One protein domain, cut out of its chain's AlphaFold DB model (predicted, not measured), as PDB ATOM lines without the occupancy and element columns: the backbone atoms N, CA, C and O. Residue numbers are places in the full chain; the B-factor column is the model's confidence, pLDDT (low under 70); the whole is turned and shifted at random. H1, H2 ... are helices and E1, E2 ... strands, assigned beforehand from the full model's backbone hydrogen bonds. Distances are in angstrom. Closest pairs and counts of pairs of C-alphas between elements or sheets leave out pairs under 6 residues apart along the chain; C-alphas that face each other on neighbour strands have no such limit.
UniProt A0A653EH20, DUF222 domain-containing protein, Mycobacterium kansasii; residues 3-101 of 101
ATOM      1  N   HIS A   3     -17.981  11.916 -16.699       86.94
ATOM      2  CA  HIS A   3     -16.595  11.514 -16.481       86.94
ATOM      3  C   HIS A   3     -16.555   9.995 -16.534       86.94
ATOM      4  O   HIS A   3     -17.269   9.355 -15.767       86.94
ATOM      5  N   LEU A   4     -15.793   9.436 -17.471       86.94
ATOM      6  CA  LEU A   4     -15.600   7.996 -17.625       86.94
ATOM      7  C   LEU A   4     -14.149   7.661 -17.282       86.94
ATOM      8  O   LEU A   4     -13.238   8.119 -17.969       86.94
ATOM      9  N   ASP A   5     -13.959   6.833 -16.263       86.75
ATOM     10  CA  ASP A   5     -12.688   6.185 -15.970       86.75
ATOM     11  C   ASP A   5     -12.687   4.796 -16.619       86.75
ATOM     12  O   ASP A   5     -13.440   3.895 -16.232       86.75
ATOM     13  N   VAL A   6     -11.868   4.642 -17.658       80.06
ATOM     14  CA  VAL A   6     -11.792   3.405 -18.446       80.06
ATOM     15  C   VAL A   6     -11.068   2.296 -17.676       80.06
ATOM     16  O   VAL A   6     -11.399   1.124 -17.853       80.06
ATOM     17  N   GLU A   7     -10.121   2.643 -16.800       83.25
ATOM     18  CA  GLU A   7      -9.339   1.676 -16.022       83.25
ATOM     19  C   GLU A   7     -10.172   1.108 -14.872       83.25
ATOM     20  O   GLU A   7     -10.256  -0.106 -14.692       83.25
ATOM     21  N   GLN A   8     -10.858   1.986 -14.140       86.88
ATOM     22  CA  GLN A   8     -11.705   1.613 -13.006       86.88
ATOM     23  C   GLN A   8     -13.102   1.148 -13.427       86.88
ATOM     24  O   GLN A   8     -13.866   0.658 -12.595       86.88
ATOM     25  N   ARG A   9     -13.458   1.302 -14.710       87.12
ATOM     26  CA  ARG A   9     -14.801   1.017 -15.246       87.12
ATOM     27  C   ARG A   9     -15.907   1.754 -14.485       87.12
ATOM     28  O   ARG A   9     -17.008   1.233 -14.299       87.12
ATOM     29  N   ALA A  10     -15.615   2.980 -14.071       90.69
ATOM     30  CA  ALA A  10     -16.520   3.836 -13.325       90.69
ATOM     31  C   ALA A  10     -16.929   5.033 -14.181       90.69
ATOM     32  O   ALA A  10     -16.150   5.537 -14.989       90.69
ATOM     33  N   ALA A  11     -18.161   5.504 -14.008       91.88
ATOM     34  CA  ALA A  11     -18.585   6.757 -14.604       91.88
ATOM     35  C   ALA A  11     -19.445   7.557 -13.636       91.88
ATOM     36  O   ALA A  11     -20.211   6.982 -12.868       91.88
ATOM     37  N   ALA A  12     -19.339   8.878 -13.698       92.56
ATOM     38  CA  ALA A  12     -20.147   9.789 -12.903       92.56
ATOM     39  C   ALA A  12     -20.669  10.931 -13.767       92.56
ATOM     40  O   ALA A  12     -20.007  11.390 -14.707       92.56
ATOM     41  N   LEU A  13     -21.852  11.430 -13.420       90.12
ATOM     42  CA  LEU A  13     -22.285  12.727 -13.920       90.12
ATOM     43  C   LEU A  13     -21.366  13.807 -13.344       90.12
ATOM     44  O   LEU A  13     -20.932  13.728 -12.196       90.12
ATOM     45  N   HIS A  14     -21.054  14.830 -14.135       87.69
ATOM     46  CA  HIS A  14     -20.323  15.979 -13.613       87.69
ATOM     47  C   HIS A  14     -21.083  16.599 -12.436       87.69
ATOM     48  O   HIS A  14     -22.227  17.014 -12.610       87.69
ATOM     49  N   LEU A  15     -20.433  16.647 -11.266       89.75
ATOM     50  CA  LEU A  15     -21.029  17.086  -9.996       89.75
ATOM     51  C   LEU A  15     -22.283  16.284  -9.597       89.75
ATOM     52  O   LEU A  15     -23.163  16.801  -8.915       89.75
ATOM     53  N   GLY A  16     -22.379  15.030 -10.036       90.81
ATOM     54  CA  GLY A  16     -23.523  14.164  -9.782       90.81
ATOM     55  C   GLY A  16     -23.117  12.761  -9.333       90.81
ATOM     56  O   GLY A  16     -21.937  12.494  -9.097       90.81
ATOM     57  N   PRO A  17     -24.102  11.859  -9.187       94.06
ATOM     58  CA  PRO A  17     -23.862  10.519  -8.675       94.06
ATOM     59  C   PRO A  17     -23.045   9.662  -9.648       94.06
ATOM     60  O   PRO A  17     -22.958   9.939 -10.854       94.06
ATOM     61  N   LEU A  18     -22.491   8.577  -9.102       94.81
ATOM     62  CA  LEU A  18     -21.994   7.459  -9.897       94.81
ATOM     63  C   LEU A  18     -23.138   6.870 -10.720       94.81
ATOM     64  O   LEU A  18     -24.253   6.688 -10.232       94.81
ATOM     65  N   LEU A  19     -22.832   6.567 -11.972       93.88
ATOM     66  CA  LEU A  19     -23.724   5.865 -12.873       93.88
ATOM     67  C   LEU A  19     -23.674   4.370 -12.587       93.88
ATOM     68  O   LEU A  19     -22.605   3.799 -12.353       93.88
ATOM     69  N   SER A  20     -24.825   3.717 -12.692       94.56
ATOM     70  CA  SER A  20     -24.873   2.261 -12.759       94.56
ATOM     71  C   SER A  20     -24.129   1.749 -13.996       94.56
ATOM     72  O   SER A  20     -23.952   2.448 -15.000       94.56
ATOM     73  N   GLU A  21     -23.735   0.475 -13.968       91.62
ATOM     74  CA  GLU A  21     -23.109  -0.185 -15.117       91.62
ATOM     75  C   GLU A  21     -23.990  -0.103 -16.377       91.62
ATOM     76  O   GLU A  21     -23.476   0.094 -17.480       91.62
ATOM     77  N   ALA A  22     -25.314  -0.209 -16.216       90.44
ATOM     78  CA  ALA A  22     -26.273  -0.122 -17.311       90.44
ATOM     79  C   ALA A  22     -26.316   1.283 -17.932       90.44
ATOM     80  O   ALA A  22     -26.249   1.407 -19.156       90.44
ATOM     81  N   GLU A  23     -26.369   2.335 -17.110       92.25
ATOM     82  CA  GLU A  23     -26.359   3.727 -17.578       92.25
ATOM     83  C   GLU A  23     -25.038   4.079 -18.263       92.25
ATOM     84  O   GLU A  23     -25.040   4.623 -19.368       92.25
ATOM     85  N   ARG A  24     -23.904   3.699 -17.660       91.75
ATOM     86  CA  ARG A  24     -22.564   3.896 -18.233       91.75
ATOM     87  C   ARG A  24     -22.452   3.252 -19.616       91.75
ATOM     88  O   ARG A  24     -22.056   3.902 -20.584       91.75
ATOM     89  N   ARG A  25     -22.859   1.988 -19.733       91.19
ATOM     90  CA  ARG A  25     -22.853   1.244 -21.001       91.19
ATOM     91  C   ARG A  25     -23.815   1.809 -22.031       91.19
ATOM     92  O   ARG A  25     -23.520   1.767 -23.222       91.19
ATOM     93  N   TYR A  26     -24.973   2.292 -21.601       89.81
ATOM     94  CA  TYR A  26     -25.938   2.925 -22.490       89.81
ATOM     95  C   TYR A  26     -25.365   4.214 -23.091       89.81
ATOM     96  O   TYR A  26     -25.298   4.345 -24.315       89.81
ATOM     97  N   LEU A  27     -24.858   5.112 -22.242       89.31
ATOM     98  CA  LEU A  27     -24.292   6.394 -22.666       89.31
ATOM     99  C   LEU A  27     -23.040   6.221 -23.533       89.31
ATOM    100  O   LEU A  27     -22.844   6.971 -24.483       89.31
ATOM    101  N   THR A  28     -22.213   5.212 -23.262       88.94
ATOM    102  CA  THR A  28     -21.042   4.909 -24.101       88.94
ATOM    103  C   THR A  28     -21.395   4.199 -25.410       88.94
ATOM    104  O   THR A  28     -20.552   4.122 -26.296       88.94
ATOM    105  N   CYS A  29     -22.620   3.694 -25.588       89.69
ATOM    106  CA  CYS A  29     -23.034   3.069 -26.848       89.69
ATOM    107  C   CYS A  29     -23.749   4.042 -27.797       89.69
ATOM    108  O   CYS A  29     -23.405   4.092 -28.976       89.69
ATOM    109  N   ASP A  30     -24.731   4.811 -27.318       86.19
ATOM    110  CA  ASP A  30     -25.622   5.620 -28.174       86.19
ATOM    111  C   ASP A  30     -25.800   7.039 -27.629       86.19
ATOM    112  O   ASP A  30     -26.904   7.494 -27.334       86.19
ATOM    113  N   ALA A  31     -24.684   7.760 -27.517       87.56
ATOM    114  CA  ALA A  31     -24.677   9.184 -27.203       87.56
ATOM    115  C   ALA A  31     -24.061  10.027 -28.326       87.56
ATOM    116  O   ALA A  31     -23.267   9.566 -29.153       87.56
ATOM    117  N   THR A  32     -24.423  11.307 -28.315       87.75
ATOM    118  CA  THR A  32     -23.609  12.369 -28.908       87.75
ATOM    119  C   THR A  32     -22.651  12.847 -27.830       87.75
ATOM    120  O   THR A  32     -23.101  13.298 -26.779       87.75
ATOM    121  N   ALA A  33     -21.351  12.723 -28.072       85.62
ATOM    122  CA  ALA A  33     -20.328  13.011 -27.081       85.62
ATOM    123  C   ALA A  33     -19.193  13.838 -27.686       85.62
ATOM    124  O   ALA A  33     -18.778  13.626 -28.827       85.62
ATOM    125  N   GLU A  34     -18.687  14.764 -26.885       85.88
ATOM    126  CA  GLU A  34     -17.359  15.341 -27.034       85.88
ATOM    127  C   GLU A  34     -16.456  14.599 -26.047       85.88
ATOM    128  O   GLU A  34     -16.735  14.583 -24.848       85.88
ATOM    129  N   VAL A  35     -15.441  13.896 -26.548       83.56
ATOM    130  CA  VAL A  35     -14.587  13.055 -25.699       83.56
ATOM    131  C   VAL A  35     -13.360  13.849 -25.300       83.56
ATOM    132  O   VAL A  35     -12.574  14.241 -26.161       83.56
ATOM    133  N   TRP A  36     -13.182  14.061 -24.003       86.88
ATOM    134  CA  TRP A  36     -11.972  14.653 -23.446       86.88
ATOM    135  C   TRP A  36     -11.079  13.542 -22.918       86.88
ATOM    136  O   TRP A  36     -11.488  12.737 -22.085       86.88
ATOM    137  N   LEU A  37      -9.859  13.489 -23.432       84.56
ATOM    138  CA  LEU A  37      -8.849  12.543 -23.000       84.56
ATOM    139  C   LEU A  37      -8.018  13.221 -21.920       84.56
ATOM    140  O   LEU A  37      -7.383  14.248 -22.167       84.56
ATOM    141  N   GLN A  38      -8.019  12.640 -20.727       85.88
ATOM    142  CA  GLN A  38      -7.188  13.080 -19.614       85.88
ATOM    143  C   GLN A  38      -6.277  11.941 -19.173       85.88
ATOM    144  O   GLN A  38      -6.658  10.771 -19.217       85.88
ATOM    145  N   ARG A  39      -5.064  12.283 -18.746       85.81
ATOM    146  CA  ARG A  39      -4.112  11.350 -18.144       85.81
ATOM    147  C   ARG A  39      -3.468  12.031 -16.948       85.81
ATOM    148  O   ARG A  39      -2.954  13.134 -17.093       85.81
ATOM    149  N   ASN A  40      -3.502  11.389 -15.782       86.88
ATOM    150  CA  ASN A  40      -2.935  11.921 -14.534       86.88
ATOM    151  C   ASN A  40      -3.413  13.353 -14.207       86.88
ATOM    152  O   ASN A  40      -2.622  14.203 -13.812       86.88
ATOM    153  N   GLY A  41      -4.698  13.646 -14.439       84.69
ATOM    154  CA  GLY A  41      -5.280  14.978 -14.221       84.69
ATOM    155  C   GLY A  41      -4.934  16.034 -15.281       84.69
ATOM    156  O   GLY A  41      -5.448  17.147 -15.214       84.69
ATOM    157  N   GLN A  42      -4.116  15.705 -16.284       90.94
ATOM    158  CA  GLN A  42      -3.786  16.602 -17.388       90.94
ATOM    159  C   GLN A  42      -4.642  16.287 -18.620       90.94
ATOM    160  O   GLN A  42      -4.707  15.141 -19.070       90.94
ATOM    161  N   LEU A  43      -5.277  17.311 -19.199       87.88
ATOM    162  CA  LEU A  43      -5.965  17.194 -20.484       87.88
ATOM    163  C   LEU A  43      -4.933  16.984 -21.597       87.88
ATOM    164  O   LEU A  43      -4.085  17.841 -21.836       87.88
ATOM    165  N   ILE A  44      -5.016  15.841 -22.275       92.81
ATOM    166  CA  ILE A  44      -4.112  15.462 -23.372       92.81
ATOM    167  C   ILE A  44      -4.764  15.631 -24.747       92.81
ATOM    168  O   ILE A  44      -4.071  15.644 -25.761       92.81
ATOM    169  N   GLY A  45      -6.089  15.780 -24.802       89.06
ATOM    170  CA  GLY A  45      -6.790  16.082 -26.041       89.06
ATOM    171  C   GLY A  45      -8.301  16.153 -25.878       89.06
ATOM    172  O   GLY A  45      -8.862  15.679 -24.892       89.06
ATOM    173  N   ALA A  46      -8.958  16.719 -26.883       88.94
ATOM    174  CA  ALA A  46     -10.406  16.727 -27.012       88.94
ATOM    175  C   ALA A  46     -10.787  16.330 -28.442       88.94
ATOM    176  O   ALA A  46     -10.198  16.799 -29.418       88.94
ATOM    177  N   GLY A  47     -11.753  15.427 -28.562       84.69
ATOM    178  CA  GLY A  47     -12.381  15.079 -29.829       84.69
ATOM    179  C   GLY A  47     -13.473  16.079 -30.193       84.69
ATOM    180  O   GLY A  47     -13.984  16.798 -29.345       84.69
ATOM    181  N   ARG A  48     -13.883  16.094 -31.463       86.88
ATOM    182  CA  ARG A  48     -15.083  16.837 -31.876       86.88
ATOM    183  C   ARG A  48     -16.330  16.163 -31.323       86.88
ATOM    184  O   ARG A  48     -16.394  14.934 -31.270       86.88
ATOM    185  N   THR A  49     -17.355  16.960 -31.047       87.94
ATOM    186  CA  THR A  49     -18.697  16.452 -30.770       87.94
ATOM    187  C   THR A  49     -19.172  15.582 -31.925       87.94
ATOM    188  O   THR A  49     -19.403  16.058 -33.039       87.94
ATOM    189  N   THR A  50     -19.308  14.287 -31.666       84.62
ATOM    190  CA  THR A  50     -19.756  13.312 -32.654       84.62
ATOM    191  C   THR A  50     -20.698  12.311 -32.016       84.62
ATOM    192  O   THR A  50     -20.696  12.088 -30.805       84.62
ATOM    193  N   ARG A  51     -21.539  11.697 -32.842       87.12
ATOM    194  CA  ARG A  51     -22.382  10.598 -32.388       87.12
ATOM    195  C   ARG A  51     -21.571   9.312 -32.417       87.12
ATOM    196  O   ARG A  51     -21.029   8.977 -33.470       87.12
ATOM    197  N   LEU A  52     -21.519   8.596 -31.292       89.38
ATOM    198  CA  LEU A  52     -20.751   7.350 -31.172       89.38
ATOM    199  C   LEU A  52     -21.214   6.315 -32.199       89.38
ATOM    200  O   LEU A  52     -20.392   5.683 -32.853       89.38
ATOM    201  N   ILE A  53     -22.527   6.230 -32.421       93.69
ATOM    202  CA  ILE A  53     -23.130   5.530 -33.555       93.69
ATOM    203  C   ILE A  53     -23.655   6.575 -34.539       93.69
ATOM    204  O   ILE A  53     -24.582   7.334 -34.251       93.69
ATOM    205  N   SER A  54     -23.067   6.623 -35.735       93.00
ATOM    206  CA  SER A  54     -23.465   7.600 -36.749       93.00
ATOM    207  C   SER A  54     -24.935   7.437 -37.156       93.00
ATOM    208  O   SER A  54     -25.486   6.336 -37.171       93.00
ATOM    209  N   ARG A  55     -25.576   8.531 -37.598       92.81
ATOM    210  CA  ARG A  55     -26.961   8.489 -38.113       92.81
ATOM    211  C   ARG A  55     -27.145   7.486 -39.260       92.81
ATOM    212  O   ARG A  55     -28.230   6.936 -39.421       92.81
ATOM    213  N   ARG A  56     -26.108   7.266 -40.077       94.94
ATOM    214  CA  ARG A  56     -26.124   6.277 -41.167       94.94
ATOM    215  C   ARG A  56     -26.170   4.853 -40.612       94.94
ATOM    216  O   ARG A  56     -27.020   4.080 -41.041       94.94
ATOM    217  N   LEU A  57     -25.301   4.530 -39.652       95.69
ATOM    218  CA  LEU A  57     -25.289   3.214 -39.007       95.69
ATOM    219  C   LEU A  57     -26.576   2.952 -38.233       95.69
ATOM    220  O   LEU A  57     -27.126   1.863 -38.343       95.69
ATOM    221  N   ARG A  58     -27.094   3.958 -37.522       94.50
ATOM    222  CA  ARG A  58     -28.364   3.855 -36.800       94.50
ATOM    223  C   ARG A  58     -29.523   3.482 -37.729       94.50
ATOM    224  O   ARG A  58     -30.233   2.527 -37.448       94.50
ATOM    225  N   ARG A  59     -29.656   4.157 -38.875       94.81
ATOM    226  CA  ARG A  59     -30.690   3.833 -39.875       94.81
ATOM    227  C   ARG A  59     -30.516   2.444 -40.486       94.81
ATOM    228  O   ARG A  59     -31.492   1.720 -40.653       94.81
ATOM    229  N   ALA A  60     -29.282   2.056 -40.810       96.56
ATOM    230  CA  ALA A  60     -29.004   0.716 -41.324       96.56
ATOM    231  C   ALA A  60     -29.342  -0.371 -40.288       96.56
ATOM    232  O   ALA A  60     -29.867  -1.427 -40.642       96.56
ATOM    233  N   LEU A  61     -29.087  -0.095 -39.007       95.94
ATOM    234  CA  LEU A  61     -29.434  -0.978 -37.902       95.94
ATOM    235  C   LEU A  61     -30.951  -1.121 -37.749       95.94
ATOM    236  O   LEU A  61     -31.425  -2.247 -37.690       95.94
ATOM    237  N   GLU A  62     -31.698  -0.017 -37.748       94.06
ATOM    238  CA  GLU A  62     -33.169  -0.022 -37.685       94.06
ATOM    239  C   GLU A  62     -33.797  -0.762 -38.874       94.06
ATOM    240  O   GLU A  62     -34.779  -1.484 -38.717       94.06
ATOM    241  N   HIS A  63     -33.211  -0.637 -40.068       94.44
ATOM    242  CA  HIS A  63     -33.666  -1.380 -41.240       94.44
ATOM    243  C   HIS A  63     -33.431  -2.892 -41.100       94.44
ATOM    244  O   HIS A  63     -34.325  -3.684 -41.405       94.44
ATOM    245  N   ARG A  64     -32.244  -3.291 -40.619       95.19
ATOM    246  CA  ARG A  64     -31.881  -4.698 -40.381       95.19
ATOM    247  C   ARG A  64     -32.677  -5.311 -39.224       95.19
ATOM    248  O   ARG A  64     -32.989  -6.494 -39.262       95.19
ATOM    249  N   GLN A  65     -32.967  -4.522 -38.192       94.50
ATOM    250  CA  GLN A  65     -33.573  -4.967 -36.945       94.50
ATOM    251  C   GLN A  65     -34.780  -4.096 -36.588       94.50
ATOM    252  O   GLN A  65     -34.656  -3.047 -35.957       94.50
ATOM    253  N   ARG A  66     -35.963  -4.580 -36.981       91.44
ATOM    254  CA  ARG A  66     -37.248  -3.888 -36.788       91.44
ATOM    255  C   ARG A  66     -37.848  -4.066 -35.388       91.44
ATOM    256  O   ARG A  66     -38.756  -3.329 -35.018       91.44
ATOM    257  N   THR A  67     -37.367  -5.049 -34.632       94.94
ATOM    258  CA  THR A  67     -37.845  -5.413 -33.289       94.94
ATOM    259  C   THR A  67     -36.664  -5.548 -32.331       94.94
ATOM    260  O   THR A  67     -35.530  -5.777 -32.761       94.94
ATOM    261  N   CYS A  68     -36.921  -5.422 -31.032       95.12
ATOM    262  CA  CYS A  68     -35.924  -5.616 -29.984       95.12
ATOM    263  C   CYS A  68     -35.160  -6.944 -30.146       95.12
ATOM    264  O   CYS A  68     -35.732  -7.974 -30.498       95.12
ATOM    265  N   ALA A  69     -33.851  -6.922 -29.878       94.12
ATOM    266  CA  ALA A  69     -32.987  -8.102 -29.920       94.12
ATOM    267  C   ALA A  69     -33.185  -9.061 -28.736       94.12
ATOM    268  O   ALA A  69     -32.647 -10.168 -28.754       94.12
ATOM    269  N   VAL A  70     -33.843  -8.613 -27.666       92.81
ATOM    270  CA  VAL A  70     -34.022  -9.405 -26.447       92.81
ATOM    271  C   VAL A  70     -35.066 -10.494 -26.713       92.81
ATOM    272  O   VAL A  70     -36.173 -10.159 -27.141       92.81
ATOM    273  N   PRO A  71     -34.760 -11.782 -26.458       93.06
ATOM    274  CA  PRO A  71     -35.724 -12.864 -26.632       93.06
ATOM    275  C   PRO A  71     -37.031 -12.587 -25.882       93.06
ATOM    276  O   PRO A  71     -37.013 -12.234 -24.705       93.06
ATOM    277  N   GLY A  72     -38.165 -12.715 -26.574       93.56
ATOM    278  CA  GLY A  72     -39.495 -12.454 -26.013       93.56
ATOM    279  C   GLY A  72     -39.917 -10.979 -25.966       93.56
ATOM    280  O   GLY A  72     -41.075 -10.695 -25.673       93.56
ATOM    281  N   CYS A  73     -39.039 -10.026 -26.295       94.31
ATOM    282  CA  CYS A  73     -39.413  -8.615 -26.368       94.31
ATOM    283  C   CYS A  73     -39.991  -8.264 -27.751       94.31
ATOM    284  O   CYS A  73     -39.287  -8.286 -28.758       94.31
ATOM    285  N   GLY A  74     -41.268  -7.879 -27.797       94.19
ATOM    286  CA  GLY A  74     -41.957  -7.447 -29.022       94.19
ATOM    287  C   GLY A  74     -41.820  -5.956 -29.354       94.19
ATOM    288  O   GLY A  74     -42.507  -5.468 -30.250       94.19
ATOM    289  N   ALA A  75     -40.990  -5.201 -28.625       95.88
ATOM    290  CA  ALA A  75     -40.891  -3.757 -28.810       95.88
ATOM    291  C   ALA A  75     -40.341  -3.401 -30.202       95.88
ATOM    292  O   ALA A  75     -39.328  -3.940 -30.648       95.88
ATOM    293  N   THR A  76     -41.003  -2.461 -30.874       94.50
ATOM    294  CA  THR A  76     -40.623  -1.934 -32.201       94.50
ATOM    295  C   THR A  76     -40.272  -0.448 -32.168       94.50
ATOM    296  O   THR A  76     -39.832   0.123 -33.163       94.50
ATOM    297  N   ARG A  77     -40.479   0.205 -31.021       92.06
ATOM    298  CA  ARG A  77     -40.252   1.633 -30.791       92.06
ATOM    299  C   ARG A  77     -39.465   1.819 -29.500       92.06
ATOM    300  O   ARG A  77     -39.472   0.936 -28.650       92.06
ATOM    301  N   GLY A  78     -38.791   2.961 -29.373       89.69
ATOM    302  CA  GLY A  78     -37.970   3.265 -28.195       89.69
ATOM    303  C   GLY A  78     -36.727   2.379 -28.057       89.69
ATOM    304  O   GLY A  78     -36.198   2.257 -26.962       89.69
ATOM    305  N   LEU A  79     -36.279   1.741 -29.145       92.31
ATOM    306  CA  LEU A  79     -35.110   0.865 -29.120       92.31
ATOM    307  C   LEU A  79     -33.823   1.684 -29.171       92.31
ATOM    308  O   LEU A  79     -33.666   2.542 -30.046       92.31
ATOM    309  N   HIS A  80     -32.855   1.350 -28.332       91.94
ATOM    310  CA  HIS A  80     -31.547   1.989 -28.301       91.94
ATOM    311  C   HIS A  80     -30.505   1.146 -29.020       91.94
ATOM    312  O   HIS A  80     -30.591  -0.082 -29.052       91.94
ATOM    313  N   ALA A  81     -29.529   1.800 -29.652       94.38
ATOM    314  CA  ALA A  81     -28.463   1.068 -30.311       94.38
ATOM    315  C   ALA A  81     -27.392   0.713 -29.279       94.38
ATOM    316  O   ALA A  81     -26.963   1.532 -28.478       94.38
ATOM    317  N   HIS A  82     -26.939  -0.528 -29.305       94.38
ATOM    318  CA  HIS A  82     -25.923  -1.026 -28.398       94.38
ATOM    319  C   HIS A  82     -24.876  -1.793 -29.174       94.38
ATOM    320  O   HIS A  82     -25.209  -2.609 -30.034       94.38
ATOM    321  N   HIS A  83     -23.611  -1.590 -28.829       95.06
ATOM    322  CA  HIS A  83     -22.559  -2.481 -29.286       95.06
ATOM    323  C   HIS A  83     -22.709  -3.862 -28.633       95.06
ATOM    324  O   HIS A  83     -23.167  -3.990 -27.496       95.06
ATOM    325  N   LEU A  84     -22.342  -4.917 -29.365       94.19
ATOM    326  CA  LEU A  84     -22.313  -6.288 -28.840       94.19
ATOM    327  C   LEU A  84     -21.205  -6.461 -27.793       94.19
ATOM    328  O   LEU A  84     -21.442  -7.057 -26.747       94.19
ATOM    329  N   ARG A  85     -20.022  -5.902 -28.073       94.38
ATOM    330  CA  ARG A  85     -18.963  -5.601 -27.101       94.38
ATOM    331  C   ARG A  85     -19.046  -4.106 -26.847       94.38
ATOM    332  O   ARG A  85     -18.999  -3.375 -27.827       94.38
ATOM    333  N   HIS A  86     -19.213  -3.656 -25.608       91.38
ATOM    334  CA  HIS A  86     -19.428  -2.234 -25.340       91.38
ATOM    335  C   HIS A  86     -18.276  -1.375 -25.874       91.38
ATOM    336  O   HIS A  86     -17.134  -1.827 -25.955       91.38
ATOM    337  N   TRP A  87     -18.584  -0.139 -26.272       89.88
ATOM    338  CA  TRP A  87     -17.587   0.778 -26.828       89.88
ATOM    339  C   TRP A  87     -16.417   1.006 -25.863       89.88
ATOM    340  O   TRP A  87     -15.263   0.919 -26.272       89.88
ATOM    341  N   GLU A  88     -16.719   1.191 -24.576       87.38
ATOM    342  CA  GLU A  88     -15.729   1.320 -23.496       87.38
ATOM    343  C   GLU A  88     -14.815   0.095 -23.353       87.38
ATOM    344  O   GLU A  88     -13.683   0.219 -22.901       87.38
ATOM    345  N   ASP A  89     -15.272  -1.078 -23.796       90.19
ATOM    346  CA  ASP A  89     -14.475  -2.299 -23.818       90.19
ATOM    347  C   ASP A  89     -13.683  -2.439 -25.129       90.19
ATOM    348  O   ASP A  89     -13.085  -3.487 -25.354       90.19
ATOM    349  N   GLY A  90     -13.692  -1.454 -26.032       89.50
ATOM    350  CA  GLY A  90     -13.066  -1.531 -27.359       89.50
ATOM    351  C   GLY A  90     -13.959  -2.160 -28.434       89.50
ATOM    352  O   GLY A  90     -13.470  -2.770 -29.386       89.50
ATOM    353  N   GLY A  91     -15.279  -2.073 -28.270       93.38
ATOM    354  CA  GLY A  91     -16.251  -2.508 -29.267       93.38
ATOM    355  C   GLY A  91     -16.188  -1.697 -30.569       93.38
ATOM    356  O   GLY A  91     -16.306  -0.474 -30.517       93.38
ATOM    357  N   PRO A  92     -16.070  -2.337 -31.747       94.50
ATOM    358  CA  PRO A  92     -16.066  -1.623 -33.022       94.50
ATOM    359  C   PRO A  92     -17.443  -1.026 -33.347       94.50
ATOM    360  O   PRO A  92     -18.477  -1.690 -33.222       94.50
ATOM    361  N   THR A  93     -17.461   0.216 -33.831       94.25
ATOM    362  CA  THR A  93     -18.680   0.889 -34.303       94.25
ATOM    363  C   THR A  93     -18.977   0.496 -35.755       94.25
ATOM    364  O   THR A  93     -18.767   1.264 -36.693       94.25
ATOM    365  N   GLU A  94     -19.495  -0.716 -35.942       95.94
ATOM    366  CA  GLU A  94     -19.823  -1.297 -37.250       95.94
ATOM    367  C   GLU A  94     -21.198  -1.961 -37.222       95.94
ATOM    368  O   GLU A  94     -21.556  -2.585 -36.230       95.94
ATOM    369  N   LEU A  95     -21.959  -1.916 -38.323       96.56
ATOM    370  CA  LEU A  95     -23.334  -2.441 -38.369       96.56
ATOM    371  C   LEU A  95     -23.454  -3.880 -37.832       96.56
ATOM    372  O   LEU A  95     -24.356  -4.179 -37.051       96.56
ATOM    373  N   ALA A  96     -22.523  -4.763 -38.208       96.56
ATOM    374  CA  ALA A  96     -22.498  -6.162 -37.774       96.56
ATOM    375  C   ALA A  96     -22.306  -6.335 -36.254       96.56
ATOM    376  O   ALA A  96     -22.631  -7.384 -35.707       96.56
ATOM    377  N   LYS A  97     -21.793  -5.308 -35.576       96.81
ATOM    378  CA  LYS A  97     -21.388  -5.314 -34.169       96.81
ATOM    379  C   LYS A  97     -22.324  -4.487 -33.288       96.81
ATOM    380  O   LYS A  97     -22.039  -4.300 -32.109       96.81
ATOM    381  N   LEU A  98     -23.456  -4.048 -33.841       96.25
ATOM    382  CA  LEU A  98     -24.510  -3.316 -33.144       96.25
ATOM    383  C   LEU A  98     -25.804  -4.140 -33.058       96.25
ATOM    384  O   LEU A  98     -26.037  -5.021 -33.886       96.25
ATOM    385  N   LYS A  99     -26.665  -3.822 -32.090       95.44
ATOM    386  CA  LYS A  99     -28.039  -4.334 -31.934       95.44
ATOM    387  C   LYS A  99     -28.963  -3.264 -31.348       95.44
ATOM    388  O   LYS A  99     -28.497  -2.381 -30.640       95.44
ATOM    389  N   CYS A 100     -30.256  -3.372 -31.609       94.19
ATOM    390  CA  CYS A 100     -31.317  -2.586 -30.992       94.19
ATOM    391  C   CYS A 100     -31.901  -3.339 -29.789       94.19
ATOM    392  O   CYS A 100     -32.315  -4.490 -29.940       94.19
ATOM    393  N   ARG A 101     -31.950  -2.713 -28.612       91.44
ATOM    394  CA  ARG A 101     -32.689  -3.217 -27.442       91.44
ATOM    395  C   ARG A 101     -33.154  -2.088 -26.535       91.44
ATOM    396  O   ARG A 101     -32.653  -0.961 -26.731       91.44
TER     397      ARG A 101
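What this domain is: This is residues 3 to 101 of the 101 residues of the protein "DUF222 domain-containing protein" of Mycobacterium kansasii (UniProt A0A653EH20). Three small two-stranded hairpins are spread along an elongated chain, with H1 between the hairpin E1 E2 and the hairpin E5 E6, and H2 on the other side of E5 E6. The hairpin E3 E4 makes one end of the long axis, and the loop of residues 65 to 80 reaches the other. The printed part has 99 residues, in the order E1 E2 H1 E3 E4 H2 E5 E6; each sheet is an antiparallel pair, and the class is mixed, helices and strands, with under half of the residues in named elements. It is only just compact, close to loose, with a radius of gyration of the C-alphas of 14.8 A and spans of 45 by 26 by 20 A.

Where its parts are: E1, residues 3 to 5, begins at C-alpha 3 (-16.595, 11.514, -16.481), and E2 is residues 10 to 13. H1, residues 21 to 29, is 12.2 A long. E3 is residues 36 to 39, and E4, residues 42 to 46, is 11.7 A long. H2, residues 55 to 64, is 14.3 A long. E5 is residues 81 to 83, and E6, residues 98 to 100, ends at C-alpha 100 (-31.317, -2.586, -30.992).

How they stand to each other: In the hairpin E1 and E2, N 5 and O 10 are 2.8 A apart, within hydrogen-bond range. The closest C-alphas of E2 and H1, those of Ala 11 and Arg 24, are 6.1 A apart. Those of H1 and E5, Cys 29 and His 82, are 5.2 A apart. In the hairpin E3 and E4, N 37 and O 45 are 2.8 A apart; E4 and H1 are apart. In the hairpin E5 and E6, N 82 and O 99 are 2.8 A apart. The closest C-alphas of H2 and E6, Leu 61 and Lys 99, are 7.0 A apart. In H1 and H2 every O i to N i+4 pair is within hydrogen-bond range.

The domain as a whole: The two C-alphas farthest apart, Gln 42 and Gly 72, are 46.8 A apart. The printed part has no cut; the links H2 to E5 and E5 to E6 are long. No printed residue is under 70 in pLDDT.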